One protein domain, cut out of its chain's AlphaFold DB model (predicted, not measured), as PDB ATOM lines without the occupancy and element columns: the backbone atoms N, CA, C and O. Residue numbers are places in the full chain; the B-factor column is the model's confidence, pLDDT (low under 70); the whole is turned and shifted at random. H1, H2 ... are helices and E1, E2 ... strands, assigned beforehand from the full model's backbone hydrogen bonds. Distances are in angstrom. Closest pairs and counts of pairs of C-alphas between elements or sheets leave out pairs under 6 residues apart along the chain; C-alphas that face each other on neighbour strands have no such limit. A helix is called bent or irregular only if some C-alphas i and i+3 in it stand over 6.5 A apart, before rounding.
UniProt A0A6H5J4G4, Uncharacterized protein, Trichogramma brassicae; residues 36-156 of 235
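AT A GLANCE: This is residues 36 to 156 of the 235 residues of an uncharacterized protein of Trichogramma brassicae (UniProt A0A6H5J4G4). A strongly twisted wall of five short strands, E1 to E5, has helices H1 and H3 over different parts of it, with the short helix H2 between them near the middle of the whole. H4 lies beyond H3, away from the sheet, and long loops lead from H1 to E1 and from H3 to H4. The printed part has 121 residues, with four named helices and five named strands in the order H1 E1 E2 E3 E4 E5 H2 H3 H4. The sheet runs E1 E2 E3 E4 E5, all antiparallel, and the class is mixed, helices and strands. The whole is compact, with a radius of gyration of the C-alphas of 13.3 A and spans of 39 by 34 by 29 A.

HOW THE PARTS SIT: The strands E1, residues 64 to 66, E2, 69 to 72, E3, 75 to 79, E4, 83 to 86, and E5, 89 to 92, form a meander, each the antiparallel neighbour of the one before. E1 and E5 are the edge strands. Across the hairpins, within hydrogen-bond range, are N 66 and O 69 at 2.8 A, N 72 and O 75 at 2.9 A, N 85 and O 78 at 2.8 A, and N 86 and O 89 at 2.8 A. H3, residues 113 to 126, is on the sheet at a height of 10.1 A, over E4 and only just over E5, where 3 of its C-alphas fall. It runs along the strands, at 1 degree to E4 on the local plane; its C-alpha of Thr 126 is 5.5 A from that of Ser 75. H1, residues 36 to 51, is also on the sheet, at a height of 10.1 A, and runs along the strands, at 7 degrees to E4 on the local plane. The closest C-alphas of H1 and E1 are those of Val 50 and Tyr 64, 6.5 A apart. With H1 and H3 as helices on one face of the sheet, the arrangement is two layers. H2, residues 95 to 102, only grazes the sheet, with residues 97 to 102. It touches residues 115 to 119 of H3, the same way at a shallow tilt of 29 degrees, with the C-alphas of Leu 97 and Asp 115 closest at 5.2 A. H2 is close to but not clearly touching H1, with the C-alphas of Phe 46 and Phe 102 closest at 7.1 A. H4, residues 145 to 155, is not on the sheet; it is about perpendicular to H3, at 78 degrees, and close but not clearly touching, with the C-alphas of Lys 120 and Leu 154 closest at 6.7 A. In H1, H2 and H3 every O i to N i+4 pair is within hydrogen-bond range; in H4, 4 of 7 are.

IN THESE COORDINATES: H1 begins at C-alpha 36 (22.415, -9.239, 39.786) and is 23.1 A long. E3, the longest strand, measures 13.3 A, and E1, E2, E4 and E5 measure 6.8, 10.3, 10.2 and 10.6 A. H2 measures 10.6 A, and H3, 19.7 A, begins at C-alpha 113 (32.897, -16.388, 21.019). H4, 15.2 A, ends at C-alpha 155 (30.913, -30.408, 15.878); it is only just irregular, with C-alphas 149 and 152 6.7 A apart.

THE WHOLE: The two C-alphas farthest apart, those of Glu 37 and Asp 136, are 39.9 A apart. The printed part has no cut. The long links are H1 to E1, residues 52 to 63, and H3 to H4, residues 127 to 144. Mean pLDDT of the printed part is 89.5; residues 36 to 37 are under 70.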
ATOM      1  N   ASP A  36      22.839  -7.893  39.383       58.25
ATOM      2  CA  ASP A  36      22.415  -9.239  39.786       58.25
ATOM      3  C   ASP A  36      20.877  -9.413  39.833       58.25
ATOM      4  O   ASP A  36      20.372 -10.485  39.486       58.25
ATOM      5  N   GLU A  37      20.107  -8.388  40.231       61.66
ATOM      6  CA  GLU A  37      18.640  -8.489  40.353       61.66
ATOM      7  C   GLU A  37      17.937  -8.525  38.986       61.66
ATOM      8  O   GLU A  37      16.910  -9.193  38.819       61.66
ATOM      9  N   ASP A  38      18.512  -7.864  37.980       74.31
ATOM     10  CA  ASP A  38      18.044  -7.904  36.591       74.31
ATOM     11  C   ASP A  38      18.284  -9.284  35.946       74.31
ATOM     12  O   ASP A  38      17.454  -9.788  35.176       74.31
ATOM     13  N   GLU A  39      19.410  -9.937  36.263       74.81
ATOM     14  CA  GLU A  39      19.731 -11.290  35.793       74.81
ATOM     15  C   GLU A  39      18.737 -12.331  36.339       74.81
ATOM     16  O   GLU A  39      18.141 -13.079  35.554       74.81
ATOM     17  N   ASP A  40      18.484 -12.356  37.654       79.50
ATOM     18  CA  ASP A  40      17.562 -13.328  38.266       79.50
ATOM     19  C   ASP A  40      16.101 -13.119  37.808       79.50
ATOM     20  O   ASP A  40      15.370 -14.097  37.577       79.50
ATOM     21  N   GLN A  41      15.677 -11.873  37.558       84.44
ATOM     22  CA  GLN A  41      14.387 -11.575  36.916       84.44
ATOM     23  C   GLN A  41      14.308 -12.129  35.483       84.44
ATOM     24  O   GLN A  41      13.323 -12.784  35.114       84.44
ATOM     25  N   ARG A  42      15.355 -11.937  34.668       83.81
ATOM     26  CA  ARG A  42      15.432 -12.462  33.290       83.81
ATOM     27  C   ARG A  42      15.426 -13.989  33.245       83.81
ATOM     28  O   ARG A  42      14.699 -14.571  32.434       83.81
ATOM     29  N   ILE A  43      16.195 -14.644  34.112       86.25
ATOM     30  CA  ILE A  43      16.239 -16.108  34.244       86.25
ATOM     31  C   ILE A  43      14.853 -16.641  34.642       86.25
ATOM     32  O   ILE A  43      14.337 -17.581  34.025       86.25
ATOM     33  N   SER A  44      14.199 -15.991  35.608       87.62
ATOM     34  CA  SER A  44      12.836 -16.324  36.042       87.62
ATOM     35  C   SER A  44      11.809 -16.179  34.912       87.62
ATOM     36  O   SER A  44      10.956 -17.053  34.732       87.62
ATOM     37  N   HIS A  45      11.922 -15.132  34.088       89.06
ATOM     38  CA  HIS A  45      11.094 -14.951  32.896       89.06
ATOM     39  C   HIS A  45      11.305 -16.070  31.859       89.06
ATOM     40  O   HIS A  45      10.326 -16.623  31.353       89.06
ATOM     41  N   PHE A  46      12.548 -16.487  31.589       86.50
ATOM     42  CA  PHE A  46      12.812 -17.637  30.712       86.50
ATOM     43  C   PHE A  46      12.192 -18.936  31.247       86.50
ATOM     44  O   PHE A  46      11.561 -19.670  30.482       86.50
ATOM     45  N   PHE A  47      12.285 -19.211  32.552       87.25
ATOM     46  CA  PHE A  47      11.628 -20.379  33.146       87.25
ATOM     47  C   PHE A  47      10.098 -20.306  33.107       87.25
ATOM     48  O   PHE A  47       9.450 -21.341  32.922       87.25
ATOM     49  N   LYS A  48       9.510 -19.109  33.217       89.50
ATOM     50  CA  LYS A  48       8.077 -18.906  32.977       89.50
ATOM     51  C   LYS A  48       7.710 -19.262  31.533       89.50
ATOM     52  O   LYS A  48       6.833 -20.094  31.335       89.50
ATOM     53  N   LEU A  49       8.445 -18.758  30.536       88.75
ATOM     54  CA  LEU A  49       8.216 -19.100  29.124       88.75
ATOM     55  C   LEU A  49       8.322 -20.613  28.834       88.75
ATOM     56  O   LEU A  49       7.615 -21.107  27.954       88.75
ATOM     57  N   VAL A  50       9.179 -21.354  29.557       88.56
ATOM     58  CA  VAL A  50       9.273 -22.828  29.449       88.56
ATOM     59  C   VAL A  50       8.017 -23.506  30.007       88.56
ATOM     60  O   VAL A  50       7.523 -24.446  29.386       88.56
ATOM     61  N   LYS A  51       7.481 -23.035  31.144       88.44
ATOM     62  CA  LYS A  51       6.215 -23.533  31.719       88.44
ATOM     63  C   LYS A  51       5.019 -23.216  30.819       88.44
ATOM     64  O   LYS A  51       4.208 -24.099  30.562       88.44
ATOM     65  N   ASP A  52       4.984 -22.005  30.269       88.81
ATOM     66  CA  ASP A  52       3.963 -21.523  29.330       88.81
ATOM     67  C   ASP A  52       4.128 -22.131  27.911       88.81
ATOM     68  O   ASP A  52       3.392 -21.791  26.986       88.81
ATOM     69  N   ALA A  53       5.099 -23.039  27.725       84.56
ATOM     70  CA  ALA A  53       5.380 -23.794  26.500       84.56
ATOM     71  C   ALA A  53       5.548 -22.938  25.223       84.56
ATOM     72  O   ALA A  53       5.244 -23.400  24.116       84.56
ATOM     73  N   SER A  54       6.063 -21.713  25.366       89.12
ATOM     74  CA  SER A  54       6.141 -20.707  24.296       89.12
ATOM     75  C   SER A  54       6.855 -21.206  23.028       89.12
ATOM     76  O   SER A  54       7.875 -21.897  23.088       89.12
ATOM     77  N   ASP A  55       6.328 -20.850  21.852       86.38
ATOM     78  CA  ASP A  55       6.896 -21.238  20.552       86.38
ATOM     79  C   ASP A  55       8.212 -20.532  20.205       86.38
ATOM     80  O   ASP A  55       8.944 -21.002  19.332       86.38
ATOM     81  N   ASP A  56       8.566 -19.464  20.918       86.94
ATOM     82  CA  ASP A  56       9.882 -18.823  20.836       86.94
ATOM     83  C   ASP A  56      11.027 -19.726  21.314       86.94
ATOM     84  O   ASP A  56      12.194 -19.493  20.976       86.94
ATOM     85  N   LEU A  57      10.711 -20.743  22.120       90.62
ATOM     86  CA  LEU A  57      11.692 -21.592  22.780       90.62
ATOM     87  C   LEU A  57      12.067 -22.823  21.958       90.62
ATOM     88  O   LEU A  57      11.283 -23.388  21.188       90.62
ATOM     89  N   ASP A  58      13.305 -23.271  22.143       91.12
ATOM     90  CA  ASP A  58      13.840 -24.426  21.441       91.12
ATOM     91  C   ASP A  58      13.391 -25.744  22.079       91.12
ATOM     92  O   ASP A  58      14.101 -26.378  22.858       91.12
ATOM     93  N   LYS A  59      12.222 -26.214  21.643       90.19
ATOM     94  CA  LYS A  59      11.630 -27.510  22.009       90.19
ATOM     95  C   LYS A  59      12.464 -28.735  21.549       90.19
ATOM     96  O   LYS A  59      11.982 -29.865  21.631       90.19
ATOM     97  N   ARG A  60      13.692 -28.557  21.022       90.69
ATOM     98  CA  ARG A  60      14.604 -29.638  20.589       90.69
ATOM     99  C   ARG A  60      15.993 -29.584  21.236       90.69
ATOM    100  O   ARG A  60      16.416 -30.630  21.725       90.69
ATOM    101  N   TYR A  61      16.680 -28.442  21.230       92.25
ATOM    102  CA  TYR A  61      18.031 -28.258  21.802       92.25
ATOM    103  C   TYR A  61      18.100 -27.144  22.864       92.25
ATOM    104  O   TYR A  61      19.186 -26.646  23.164       92.25
ATOM    105  N   GLY A  62      16.952 -26.729  23.403       92.81
ATOM    106  CA  GLY A  62      16.854 -25.805  24.526       92.81
ATOM    107  C   GLY A  62      16.529 -26.492  25.850       92.81
ATOM    108  O   GLY A  62      16.367 -27.714  25.925       92.81
ATOM    109  N   VAL A  63      16.413 -25.676  26.897       94.50
ATOM    110  CA  VAL A  63      15.913 -26.093  28.215       94.50
ATOM    111  C   VAL A  63      14.458 -26.559  28.112       94.50
ATOM    112  O   VAL A  63      13.623 -25.902  27.492       94.50
ATOM    113  N   TYR A  64      14.141 -27.679  28.761       93.19
ATOM    114  CA  TYR A  64      12.788 -28.229  28.846       93.19
ATOM    115  C   TYR A  64      12.442 -28.636  30.284       93.19
ATOM    116  O   TYR A  64      13.328 -28.883  31.101       93.19
ATOM    117  N   MET A  65      11.151 -28.721  30.608       92.50
ATOM    118  CA  MET A  65      10.677 -29.182  31.918       92.50
ATOM    119  C   MET A  65      10.281 -30.664  31.874       92.50
ATOM    120  O   MET A  65       9.673 -31.126  30.908       92.50
ATOM    121  N   LYS A  66      10.620 -31.420  32.923       91.94
ATOM    122  CA  LYS A  66      10.219 -32.817  33.131       91.94
ATOM    123  C   LYS A  66      10.140 -33.105  34.630       91.94
ATOM    124  O   LYS A  66      11.118 -32.888  35.338       91.94
ATOM    125  N   ASN A  67       9.009 -33.638  35.095       91.19
ATOM    126  CA  ASN A  67       8.762 -33.975  36.506       91.19
ATOM    127  C   ASN A  67       9.089 -32.788  37.443       91.19
ATOM    128  O   ASN A  67       9.908 -32.918  38.353       91.19
ATOM    129  N   ASP A  68       8.524 -31.617  37.126       89.44
ATOM    130  CA  ASP A  68       8.685 -30.331  37.832       89.44
ATOM    131  C   ASP A  68      10.130 -29.834  38.012       89.44
ATOM    132  O   ASP A  68      10.410 -28.938  38.809       89.44
ATOM    133  N   LYS A  69      11.064 -30.381  37.226       91.50
ATOM    134  CA  LYS A  69      12.468 -29.968  37.167       91.50
ATOM    135  C   LYS A  69      12.844 -29.571  35.748       91.50
ATOM    136  O   LYS A  69      12.347 -30.141  34.774       91.50
ATOM    137  N   PHE A  70      13.742 -28.603  35.629       93.25
ATOM    138  CA  PHE A  70      14.288 -28.194  34.342       93.25
ATOM    139  C   PHE A  70      15.503 -29.045  33.971       93.25
ATOM    140  O   PHE A  70      16.321 -29.403  34.821       93.25
ATOM    141  N   TYR A  71      15.617 -29.356  32.684       94.25
ATOM    142  CA  TYR A  71      16.675 -30.169  32.100       94.25
ATOM    143  C   TYR A  71      17.239 -29.507  30.847       94.25
ATOM    144  O   TYR A  71      16.521 -28.859  30.084       94.25
ATOM    145  N   PHE A  72      18.526 -29.741  30.610       94.62
ATOM    146  CA  PHE A  72      19.196 -29.462  29.350       94.62
ATOM    147  C   PHE A  72      19.990 -30.713  28.955       94.62
ATOM    148  O   PHE A  72      20.854 -31.175  29.704       94.62
ATOM    149  N   GLY A  73      19.653 -31.316  27.813       93.88
ATOM    150  CA  GLY A  73      20.146 -32.651  27.456       93.88
ATOM    151  C   GLY A  73      19.805 -33.698  28.525       93.88
ATOM    152  O   GLY A  73      18.677 -33.749  29.008       93.88
ATOM    153  N   LYS A  74      20.783 -34.522  28.922       93.56
ATOM    154  CA  LYS A  74      20.633 -35.520  29.999       93.56
ATOM    155  C   LYS A  74      20.673 -34.940  31.422       93.56
ATOM    156  O   LYS A  74      20.321 -35.649  32.363       93.56
ATOM    157  N   SER A  75      21.103 -33.689  31.594       93.69
ATOM    158  CA  SER A  75      21.432 -33.117  32.908       93.69
ATOM    159  C   SER A  75      20.339 -32.169  33.417       93.69
ATOM    160  O   SER A  75      19.761 -31.429  32.617       93.69
ATOM    161  N   PRO A  76      20.049 -32.141  34.733       93.69
ATOM    162  CA  PRO A  76      19.230 -31.080  35.310       93.69
ATOM    163  C   PRO A  76      19.966 -29.737  35.204       93.69
ATOM    164  O   PRO A  76      21.199 -29.703  35.268       93.69
ATOM    165  N   ILE A  77      19.207 -28.650  35.058       93.44
ATOM    166  CA  ILE A  77      19.717 -27.273  35.029       93.44
ATOM    167  C   ILE A  77      19.121 -26.465  36.188       93.44
ATOM    168  O   ILE A  77      17.919 -26.535  36.453       93.44
ATOM    169  N   SER A  78      19.961 -25.686  36.864       90.81
ATOM    170  CA  SER A  78      19.564 -24.726  37.900       90.81
ATOM    171  C   SER A  78      20.432 -23.473  37.823       90.81
ATOM    172  O   SER A  78      21.572 -23.543  37.372       90.81
ATOM    173  N   PHE A  79      19.909 -22.341  38.283       88.81
ATOM    174  CA  PHE A  79      20.624 -21.066  38.359       88.81
ATOM    175  C   PHE A  79      20.680 -20.616  39.821       88.81
ATOM    176  O   PHE A  79      19.798 -20.980  40.601       88.81
ATOM    177  N   MET A  80      21.732 -19.890  40.198       86.19
ATOM    178  CA  MET A  80      21.886 -19.283  41.524       86.19
ATOM    179  C   MET A  80      22.616 -17.946  41.339       86.19
ATOM    180  O   MET A  80      23.849 -17.941  41.248       86.19
ATOM    181  N   GLY A  81      21.854 -16.854  41.203       83.31
ATOM    182  CA  GLY A  81      22.351 -15.578  40.688       83.31
ATOM    183  C   GLY A  81      22.967 -15.736  39.293       83.31
ATOM    184  O   GLY A  81      22.584 -16.617  38.515       83.31
ATOM    185  N   THR A  82      24.028 -14.970  39.035       86.00
ATOM    186  CA  THR A  82      24.849 -14.928  37.804       86.00
ATOM    187  C   THR A  82      25.577 -16.239  37.429       86.00
ATOM    188  O   THR A  82      26.549 -16.232  36.671       86.00
ATOM    189  N   ARG A  83      25.145 -17.412  37.927       89.94
ATOM    190  CA  ARG A  83      25.717 -18.733  37.600       89.94
ATOM    191  C   ARG A  83      24.681 -19.796  37.267       89.94
ATOM    192  O   ARG A  83      23.763 -20.065  38.041       89.94
ATOM    193  N   VAL A  84      24.930 -20.497  36.162       91.94
ATOM    194  CA  VAL A  84      24.188 -21.677  35.711       91.94
ATOM    195  C   VAL A  84      24.939 -22.963  36.060       91.94
ATOM    196  O   VAL A  84      26.157 -23.066  35.895       91.94
ATOM    197  N   TYR A  85      24.198 -23.963  36.528       92.25
ATOM    198  CA  TYR A  85      24.698 -25.253  36.991       92.25
ATOM    199  C   TYR A  85      24.075 -26.386  36.173       92.25
ATOM    200  O   TYR A  85      22.854 -26.483  36.047       92.25
ATOM    201  N   PHE A  86      24.926 -27.275  35.669       90.44
ATOM    202  CA  PHE A  86      24.572 -28.517  34.990       90.44
ATOM    203  C   PHE A  86      25.138 -29.669  35.825       90.44
ATOM    204  O   PHE A  86      26.283 -30.091  35.650       90.44
ATOM    205  N   GLY A  87      24.363 -30.147  36.802       84.44
ATOM    206  CA  GLY A  87      24.878 -31.055  37.832       84.44
ATOM    207  C   GLY A  87      26.077 -30.445  38.573       84.44
ATOM    208  O   GLY A  87      25.929 -29.442  39.263       84.44
ATOM    209  N   ASN A  88      27.264 -31.035  38.403       83.50
ATOM    210  CA  ASN A  88      28.498 -30.597  39.074       83.50
ATOM    211  C   ASN A  88      29.299 -29.541  38.285       83.50
ATOM    212  O   ASN A  88      30.282 -29.017  38.805       83.50
ATOM    213  N   VAL A  89      28.932 -29.252  37.032       87.81
ATOM    214  CA  VAL A  89      29.609 -28.248  36.195       87.81
ATOM    215  C   VAL A  89      28.873 -26.918  36.320       87.81
ATOM    216  O   VAL A  89      27.648 -26.887  36.226       87.81
ATOM    217  N   LYS A  90      29.612 -25.821  36.507       92.81
ATOM    218  CA  LYS A  90      29.058 -24.463  36.575       92.81
ATOM    219  C   LYS A  90      29.702 -23.543  35.546       92.81
ATOM    220  O   LYS A  90      30.895 -23.674  35.264       92.81
ATOM    221  N   HIS A  91      28.919 -22.598  35.046       91.81
ATOM    222  CA  HIS A  91      29.363 -21.510  34.183       91.81
ATOM    223  C   HIS A  91      28.726 -20.205  34.657       91.81
ATOM    224  O   HIS A  91      27.622 -20.217  35.205       91.81
ATOM    225  N   ASP A  92      29.423 -19.094  34.465       91.12
ATOM    226  CA  ASP A  92      28.853 -17.765  34.671       91.12
ATOM    227  C   ASP A  92      27.828 -17.477  33.551       91.12
ATOM    228  O   ASP A  92      27.943 -18.003  32.436       91.12
ATOM    229  N   VAL A  93      26.766 -16.743  33.878       89.69
ATOM    230  CA  VAL A  93      25.648 -16.452  32.969       89.69
ATOM    231  C   VAL A  93      26.019 -15.303  32.029       89.69
ATOM    232  O   VAL A  93      26.859 -14.460  32.333       89.69
ATOM    233  N   SER A  94      25.417 -15.299  30.841       91.44
ATOM    234  CA  SER A  94      25.459 -14.168  29.920       91.44
ATOM    235  C   SER A  94      24.181 -14.129  29.086       91.44
ATOM    236  O   SER A  94      23.512 -15.151  28.884       91.44
ATOM    237  N   THR A  95      23.855 -12.961  28.534       90.44
ATOM    238  CA  THR A  95      22.693 -12.798  27.648       90.44
ATOM    239  C   THR A  95      22.798 -13.678  26.396       90.44
ATOM    240  O   THR A  95      21.830 -14.355  26.048       90.44
ATOM    241  N   GLY A  96      23.979 -13.759  25.774       91.56
ATOM    242  CA  GLY A  96      24.257 -14.650  24.644       91.56
ATOM    243  C   GLY A  96      24.113 -16.135  24.990       91.56
ATOM    244  O   GLY A  96      23.545 -16.905  24.210       91.56
ATOM    245  N   LEU A  97      24.550 -16.554  26.182       93.38
ATOM    246  CA  LEU A  97      24.387 -17.934  26.640       93.38
ATOM    247  C   LEU A  97      22.916 -18.269  26.945       93.38
ATOM    248  O   LEU A  97      22.469 -19.367  26.612       93.38
ATOM    249  N   LEU A  98      22.134 -17.339  27.505       92.06
ATOM    250  CA  LEU A  98      20.689 -17.521  27.708       92.06
ATOM    251  C   LEU A  98      19.933 -17.643  26.373       92.06
ATOM    252  O   LEU A  98      19.114 -18.552  26.218       92.06
ATOM    253  N   GLU A  99      20.247 -16.804  25.381       93.00
ATOM    254  CA  GLU A  99      19.710 -16.922  24.015       93.00
ATOM    255  C   GLU A  99      19.987 -18.334  23.448       93.00
ATOM    256  O   GLU A  99      19.063 -19.023  23.003       93.00
ATOM    257  N   LEU A 100      21.230 -18.825  23.556       94.25
ATOM    258  CA  LEU A 100      21.635 -20.171  23.121       94.25
ATOM    259  C   LEU A 100      20.939 -21.314  23.888       94.25
ATOM    260  O   LEU A 100      20.563 -22.324  23.280       94.25
ATOM    261  N   LEU A 101      20.744 -21.180  25.203       93.94
ATOM    262  CA  LEU A 101      20.116 -22.203  26.049       93.94
ATOM    263  C   LEU A 101      18.591 -22.272  25.892       93.94
ATOM    264  O   LEU A 101      18.029 -23.360  26.011       93.94
ATOM    265  N   PHE A 102      17.911 -21.157  25.607       93.38
ATOM    266  CA  PHE A 102      16.444 -21.094  25.626       93.38
ATOM    267  C   PHE A 102      15.793 -20.869  24.251       93.38
ATOM    268  O   PHE A 102      14.830 -21.568  23.926       93.38
ATOM    269  N   LYS A 103      16.272 -19.936  23.415       92.44
ATOM    270  CA  LYS A 103      15.565 -19.537  22.180       92.44
ATOM    271  C   LYS A 103      15.741 -20.536  21.028       92.44
ATOM    272  O   LYS A 103      16.797 -21.149  20.844       92.44
ATOM    273  N   ARG A 104      14.685 -20.663  20.213       90.62
ATOM    274  CA  ARG A 104      14.616 -21.434  18.951       90.62
ATOM    275  C   ARG A 104      15.418 -20.788  17.823       90.62
ATOM    276  O   ARG A 104      16.028 -21.488  17.016       90.62
ATOM    277  N   ILE A 105      15.386 -19.461  17.781       89.94
ATOM    278  CA  ILE A 105      16.157 -18.596  16.890       89.94
ATOM    279  C   ILE A 105      16.847 -17.593  17.824       89.94
ATOM    280  O   ILE A 105      16.207 -16.620  18.216       89.94
ATOM    281  N   PRO A 106      18.070 -17.883  18.298       89.12
ATOM    282  CA  PRO A 106      18.789 -16.977  19.184       89.12
ATOM    283  C   PRO A 106      19.313 -15.774  18.395       89.12
ATOM    284  O   PRO A 106      19.667 -15.918  17.221       89.12
ATOM    285  N   ASN A 107      19.391 -14.603  19.026       88.50
ATOM    286  CA  ASN A 107      19.986 -13.435  18.376       88.50
ATOM    287  C   ASN A 107      21.521 -13.569  18.299       88.50
ATOM    288  O   ASN A 107      22.202 -13.537  19.323       88.50
ATOM    289  N   THR A 108      22.063 -13.688  17.082       85.56
ATOM    290  CA  THR A 108      23.509 -13.780  16.810       85.56
ATOM    291  C   THR A 108      24.295 -12.579  17.309       85.56
ATOM    292  O   THR A 108      25.425 -12.740  17.756       85.56
ATOM    293  N   ASP A 109      23.687 -11.397  17.300       87.81
ATOM    294  CA  ASP A 109      24.360 -10.130  17.595       87.81
ATOM    295  C   ASP A 109      24.631  -9.964  19.103       87.81
ATOM    296  O   ASP A 109      25.363  -9.071  19.523       87.81
ATOM    297  N   ARG A 110      24.047 -10.853  19.923       87.00
ATOM    298  CA  ARG A 110      24.248 -10.963  21.376       87.00
ATOM    299  C   ARG A 110      25.187 -12.105  21.778       87.00
ATOM    300  O   ARG A 110      25.441 -12.272  22.965       87.00
ATOM    301  N   ILE A 111      25.655 -12.922  20.832       90.44
ATOM    302  CA  ILE A 111      26.443 -14.128  21.113       90.44
ATOM    303  C   ILE A 111      27.929 -13.840  20.909       90.44
ATOM    304  O   ILE A 111      28.385 -13.597  19.792       90.44
ATOM    305  N   THR A 112      28.712 -13.938  21.982       91.75
ATOM    306  CA  THR A 112      30.173 -13.847  21.912       91.75
ATOM    307  C   THR A 112      30.816 -15.196  21.561       91.75
ATOM    308  O   THR A 112      30.216 -16.274  21.671       91.75
ATOM    309  N   GLU A 113      32.098 -15.168  21.185       89.94
ATOM    310  CA  GLU A 113      32.897 -16.388  21.019       89.94
ATOM    311  C   GLU A 113      33.062 -17.155  22.348       89.94
ATOM    312  O   GLU A 113      33.091 -18.388  22.355       89.94
ATOM    313  N   ASN A 114      33.078 -16.454  23.491       92.56
ATOM    314  CA  ASN A 114      33.122 -17.091  24.808       92.56
ATOM    315  C   ASN A 114      31.815 -17.832  25.136       92.56
ATOM    316  O   ASN A 114      31.866 -18.972  25.607       92.56
ATOM    317  N   ASP A 115      30.658 -17.242  24.823       92.81
ATOM    318  CA  ASP A 115      29.352 -17.902  24.978       92.81
ATOM    319  C   ASP A 115      29.271 -19.136  24.085       92.81
ATOM    320  O   ASP A 115      28.839 -20.198  24.519       92.81
ATOM    321  N   THR A 116      29.771 -19.022  22.855       91.62
ATOM    322  CA  THR A 116      29.842 -20.112  21.876       91.62
ATOM    323  C   THR A 116      30.734 -21.264  22.365       91.62
ATOM    324  O   THR A 116      30.341 -22.433  22.313       91.62
ATOM    325  N   SER A 117      31.917 -20.949  22.902       92.38
ATOM    326  CA  SER A 117      32.854 -21.909  23.505       92.38
ATOM    327  C   SER A 117      32.272 -22.580  24.755       92.38
ATOM    328  O   SER A 117      32.435 -23.784  24.965       92.38
ATOM    329  N   THR A 118      31.547 -21.821  25.576       94.38
ATOM    330  CA  THR A 118      30.891 -22.301  26.798       94.38
ATOM    331  C   THR A 118      29.681 -23.176  26.478       94.38
ATOM    332  O   THR A 118      29.581 -24.297  26.977       94.38
ATOM    333  N   TYR A 119      28.826 -22.748  25.550       94.62
ATOM    334  CA  TYR A 119      27.699 -23.520  25.036       94.62
ATOM    335  C   TYR A 119      28.154 -24.843  24.415       94.62
ATOM    336  O   TYR A 119      27.530 -25.871  24.671       94.62
ATOM    337  N   LYS A 120      29.283 -24.876  23.691       94.06
ATOM    338  CA  LYS A 120      29.871 -26.137  23.211       94.06
ATOM    339  C   LYS A 120      30.202 -27.100  24.359       94.06
ATOM    340  O   LYS A 120      29.772 -28.250  24.305       94.06
ATOM    341  N   LYS A 121      30.893 -26.637  25.409       93.25
ATOM    342  CA  LYS A 121      31.228 -27.458  26.593       93.25
ATOM    343  C   LYS A 121      29.965 -27.984  27.287       93.25
ATOM    344  O   LYS A 121      29.915 -29.149  27.671       93.25
ATOM    345  N   ILE A 122      28.920 -27.158  27.385       94.06
ATOM    346  CA  ILE A 122      27.612 -27.552  27.933       94.06
ATOM    347  C   ILE A 122      26.937 -28.601  27.037       94.06
ATOM    348  O   ILE A 122      26.456 -29.616  27.543       94.06
ATOM    349  N   LEU A 123      26.920 -28.416  25.711       94.00
ATOM    350  CA  LEU A 123      26.384 -29.398  24.761       94.00
ATOM    351  C   LEU A 123      27.123 -30.739  24.854       94.00
ATOM    352  O   LEU A 123      26.469 -31.779  24.756       94.00
ATOM    353  N   GLU A 124      28.446 -30.721  25.032       93.12
ATOM    354  CA  GLU A 124      29.298 -31.903  25.217       93.12
ATOM    355  C   GLU A 124      29.007 -32.605  26.550       93.12
ATOM    356  O   GLU A 124      28.703 -33.793  26.551       93.12
ATOM    357  N   PHE A 125      28.989 -31.878  27.670       93.06
ATOM    358  CA  PHE A 125      28.706 -32.442  28.995       93.06
ATOM    359  C   PHE A 125      27.284 -33.028  29.118       93.06
ATOM    360  O   PHE A 125      27.073 -34.083  29.720       93.06
ATOM    361  N   THR A 126      26.290 -32.351  28.540       93.94
ATOM    362  CA  THR A 126      24.871 -32.738  28.638       93.94
ATOM    363  C   THR A 126      24.388 -33.657  27.516       93.94
ATOM    364  O   THR A 126      23.239 -34.097  27.545       93.94
ATOM    365  N   ASN A 127      25.212 -33.927  26.498       94.62
ATOM    366  CA  ASN A 127      24.818 -34.606  25.259       94.62
ATOM    367  C   ASN A 127      23.569 -34.026  24.563       94.62
ATOM    368  O   ASN A 127      22.969 -34.715  23.739       94.62
ATOM    369  N   ALA A 128      23.156 -32.778  24.828       93.75
ATOM    370  CA  ALA A 128      21.937 -32.200  24.238       93.75
ATOM    371  C   ALA A 128      21.955 -32.187  22.691       93.75
ATOM    372  O   ALA A 128      20.910 -32.246  22.038       93.75
ATOM    373  N   HIS A 129      23.157 -32.179  22.105       93.00
ATOM    374  CA  HIS A 129      23.406 -32.287  20.670       93.00
ATOM    375  C   HIS A 129      23.254 -33.716  20.097       93.00
ATOM    376  O   HIS A 129      23.214 -33.863  18.876       93.00
ATOM    377  N   ARG A 130      23.159 -34.771  20.921       93.38
ATOM    378  CA  ARG A 130      23.155 -36.190  20.500       93.38
ATOM    379  C   ARG A 130      21.774 -36.840  20.538       93.38
ATOM    380  O   ARG A 130      20.874 -36.446  21.283       93.38
ATOM    381  N   LYS A 131      21.584 -37.867  19.708       92.00
ATOM    382  CA  LYS A 131      20.351 -38.661  19.634       92.00
ATOM    383  C   LYS A 131      20.136 -39.408  20.958       92.00
ATOM    384  O   LYS A 131      20.990 -40.173  21.385       92.00
ATOM    385  N   GLY A 132      19.000 -39.160  21.615       90.94
ATOM    386  CA  GLY A 132      18.671 -39.764  22.916       90.94
ATOM    387  C   GLY A 132      19.564 -39.323  24.085       90.94
ATOM    388  O   GLY A 132      19.479 -39.923  25.148       90.94
ATOM    389  N   PHE A 133      20.411 -38.303  23.894       93.38
ATOM    390  CA  PHE A 133      21.425 -37.845  24.855       93.38
ATOM    391  C   PHE A 133      22.460 -38.917  25.279       93.38
ATOM    392  O   PHE A 133      23.135 -38.758  26.299       93.38
ATOM    393  N   ALA A 134      22.615 -39.987  24.492       91.56
ATOM    394  CA  ALA A 134      23.644 -41.008  24.696       91.56
ATOM    395  C   ALA A 134      25.052 -40.459  24.395       91.56
ATOM    396  O   ALA A 134      25.199 -39.571  23.556       91.56
ATOM    397  N   ASP A 135      26.076 -40.981  25.077       89.88
ATOM    398  CA  ASP A 135      27.469 -40.510  24.986       89.88
ATOM    399  C   ASP A 135      28.152 -40.880  23.658       89.88
ATOM    400  O   ASP A 135      28.922 -40.099  23.098       89.88
ATOM    401  N   ASP A 136      27.821 -42.048  23.113       87.44
ATOM    402  CA  ASP A 136      28.216 -42.525  21.785       87.44
ATOM    403  C   ASP A 136      27.265 -42.040  20.672       87.44
ATOM    404  O   ASP A 136      27.669 -41.924  19.514       87.44
ATOM    405  N   GLY A 137      26.024 -41.698  21.032       86.25
ATOM    406  CA  GLY A 137      24.929 -41.389  20.114       86.25
ATOM    407  C   GLY A 137      25.259 -40.330  19.056       86.25
ATOM    408  O   GLY A 137      25.873 -39.301  19.341       86.25
ATOM    409  N   GLU A 138      24.808 -40.566  17.823       89.75
ATOM    410  CA  GLU A 138      25.023 -39.661  16.688       89.75
ATOM    411  C   GLU A 138      24.522 -38.232  16.956       89.75
ATOM    412  O   GLU A 138      23.538 -38.017  17.672       89.75
ATOM    413  N   LEU A 139      25.142 -37.249  16.290       90.12
ATOM    414  CA  LEU A 139      24.663 -35.866  16.251       90.12
ATOM    415  C   LEU A 139      23.188 -35.833  15.811       90.12
ATOM    416  O   LEU A 139      22.844 -36.238  14.698       90.12
ATOM    417  N   ARG A 140      22.311 -35.319  16.676       90.19
ATOM    418  CA  ARG A 140      20.869 -35.205  16.454       90.19
ATOM    419  C   ARG A 140      20.606 -34.138  15.397       90.19
ATOM    420  O   ARG A 140      20.434 -32.968  15.718       90.19
ATOM    421  N   ARG A 141      20.583 -34.542  14.129       88.31
ATOM    422  CA  ARG A 141      20.321 -33.664  12.981       88.31
ATOM    423  C   ARG A 141      18.849 -33.252  12.924       88.31
ATOM    424  O   ARG A 141      17.967 -34.103  13.016       88.31
ATOM    425  N   TYR A 142      18.590 -31.962  12.730       85.88
ATOM    426  CA  TYR A 142      17.259 -31.428  12.440       85.88
ATOM    427  C   TYR A 142      17.357 -30.197  11.533       85.88
ATOM    428  O   TYR A 142      18.362 -29.489  11.538       85.88
ATOM    429  N   ASN A 143      16.298 -29.923  10.772       83.38
ATOM    430  CA  ASN A 143      16.207 -28.740   9.919       83.38
ATOM    431  C   ASN A 143      15.735 -27.529  10.747       83.38
ATOM    432  O   ASN A 143      14.572 -27.136  10.679       83.38
ATOM    433  N   SER A 144      16.629 -26.962  11.557       86.56
ATOM    434  CA  SER A 144      16.442 -25.664  12.219       86.56
ATOM    435  C   SER A 144      17.688 -24.794  12.062       86.56
ATOM    436  O   SER A 144      18.805 -25.308  12.077       86.56
ATOM    437  N   ASN A 145      17.490 -23.477  11.960       86.75
ATOM    438  CA  ASN A 145      18.552 -22.480  11.787       86.75
ATOM    439  C   ASN A 145      19.671 -22.668  12.824       86.75
ATOM    440  O   ASN A 145      20.804 -22.966  12.462       86.75
ATOM    441  N   LYS A 146      19.308 -22.679  14.114       90.06
ATOM    442  CA  LYS A 146      20.199 -22.962  15.253       90.06
ATOM    443  C   LYS A 146      20.988 -24.273  15.121       90.06
ATOM    444  O   LYS A 146      22.148 -24.325  15.528       90.06
ATOM    445  N   PHE A 147      20.418 -25.324  14.519       91.12
ATOM    446  CA  PHE A 147      21.191 -26.531  14.224       91.12
ATOM    447  C   PHE A 147      22.209 -26.283  13.104       91.12
ATOM    448  O   PHE A 147      23.386 -26.558  13.295       91.12
ATOM    449  N   SER A 148      21.795 -25.752  11.951       88.44
ATOM    450  CA  SER A 148      22.687 -25.567  10.795       88.44
ATOM    451  C   SER A 148      23.749 -24.474  10.963       88.44
ATOM    452  O   SER A 148      24.807 -24.568  10.342       88.44
ATOM    453  N   GLU A 149      23.464 -23.448  11.763       87.81
ATOM    454  CA  GLU A 149      24.247 -22.209  11.863       87.81
ATOM    455  C   GLU A 149      25.081 -22.147  13.155       87.81
ATOM    456  O   GLU A 149      26.095 -21.460  13.172       87.81
ATOM    457  N   ILE A 150      24.721 -22.910  14.201       90.50
ATOM    458  CA  ILE A 150      25.435 -22.912  15.493       90.50
ATOM    459  C   ILE A 150      25.879 -24.327  15.890       90.50
ATOM    460  O   ILE A 150      27.075 -24.591  15.998       90.50
ATOM    461  N   ILE A 151      24.952 -25.277  16.062       91.50
ATOM    462  CA  ILE A 151      25.294 -26.609  16.605       91.50
ATOM    463  C   ILE A 151      26.143 -27.434  15.619       91.50
ATOM    464  O   ILE A 151      27.158 -28.006  16.007       91.50
ATOM    465  N   GLU A 152      25.765 -27.519  14.341       90.00
ATOM    466  CA  GLU A 152      26.485 -28.340  13.359       90.00
ATOM    467  C   GLU A 152      27.914 -27.825  13.076       90.00
ATOM    468  O   GLU A 152      28.811 -28.664  12.988       90.00
ATOM    469  N   PRO A 153      28.183 -26.505  12.959       89.00
ATOM    470  CA  PRO A 153      29.547 -25.974  12.910       89.00
ATOM    471  C   PRO A 153      30.420 -26.404  14.095       89.00
ATOM    472  O   PRO A 153      31.509 -26.923  13.866       89.00
ATOM    473  N   LEU A 154      29.926 -26.300  15.337       90.25
ATOM    474  CA  LEU A 154      30.703 -26.608  16.551       90.25
ATOM    475  C   LEU A 154      31.217 -28.055  16.625       90.25
ATOM    476  O   LEU A 154      32.240 -28.312  17.270       90.25
ATOM    477  N   PHE A 155      30.540 -28.989  15.949       87.50
ATOM    478  CA  PHE A 155      30.913 -30.408  15.878       87.50
ATOM    479  C   PHE A 155      31.464 -30.846  14.509       87.50
ATOM    480  O   PHE A 155      31.820 -32.013  14.331       87.50
ATOM    481  N   LYS A 156      31.597 -29.933  13.539       82.75
ATOM    482  CA  LYS A 156      32.346 -30.183  12.299       82.75
ATOM    483  C   LYS A 156      33.845 -30.014  12.545       82.75
ATOM    484  O   LYS A 156      34.297 -29.099  13.231       82.75
TER     485      LYS A 156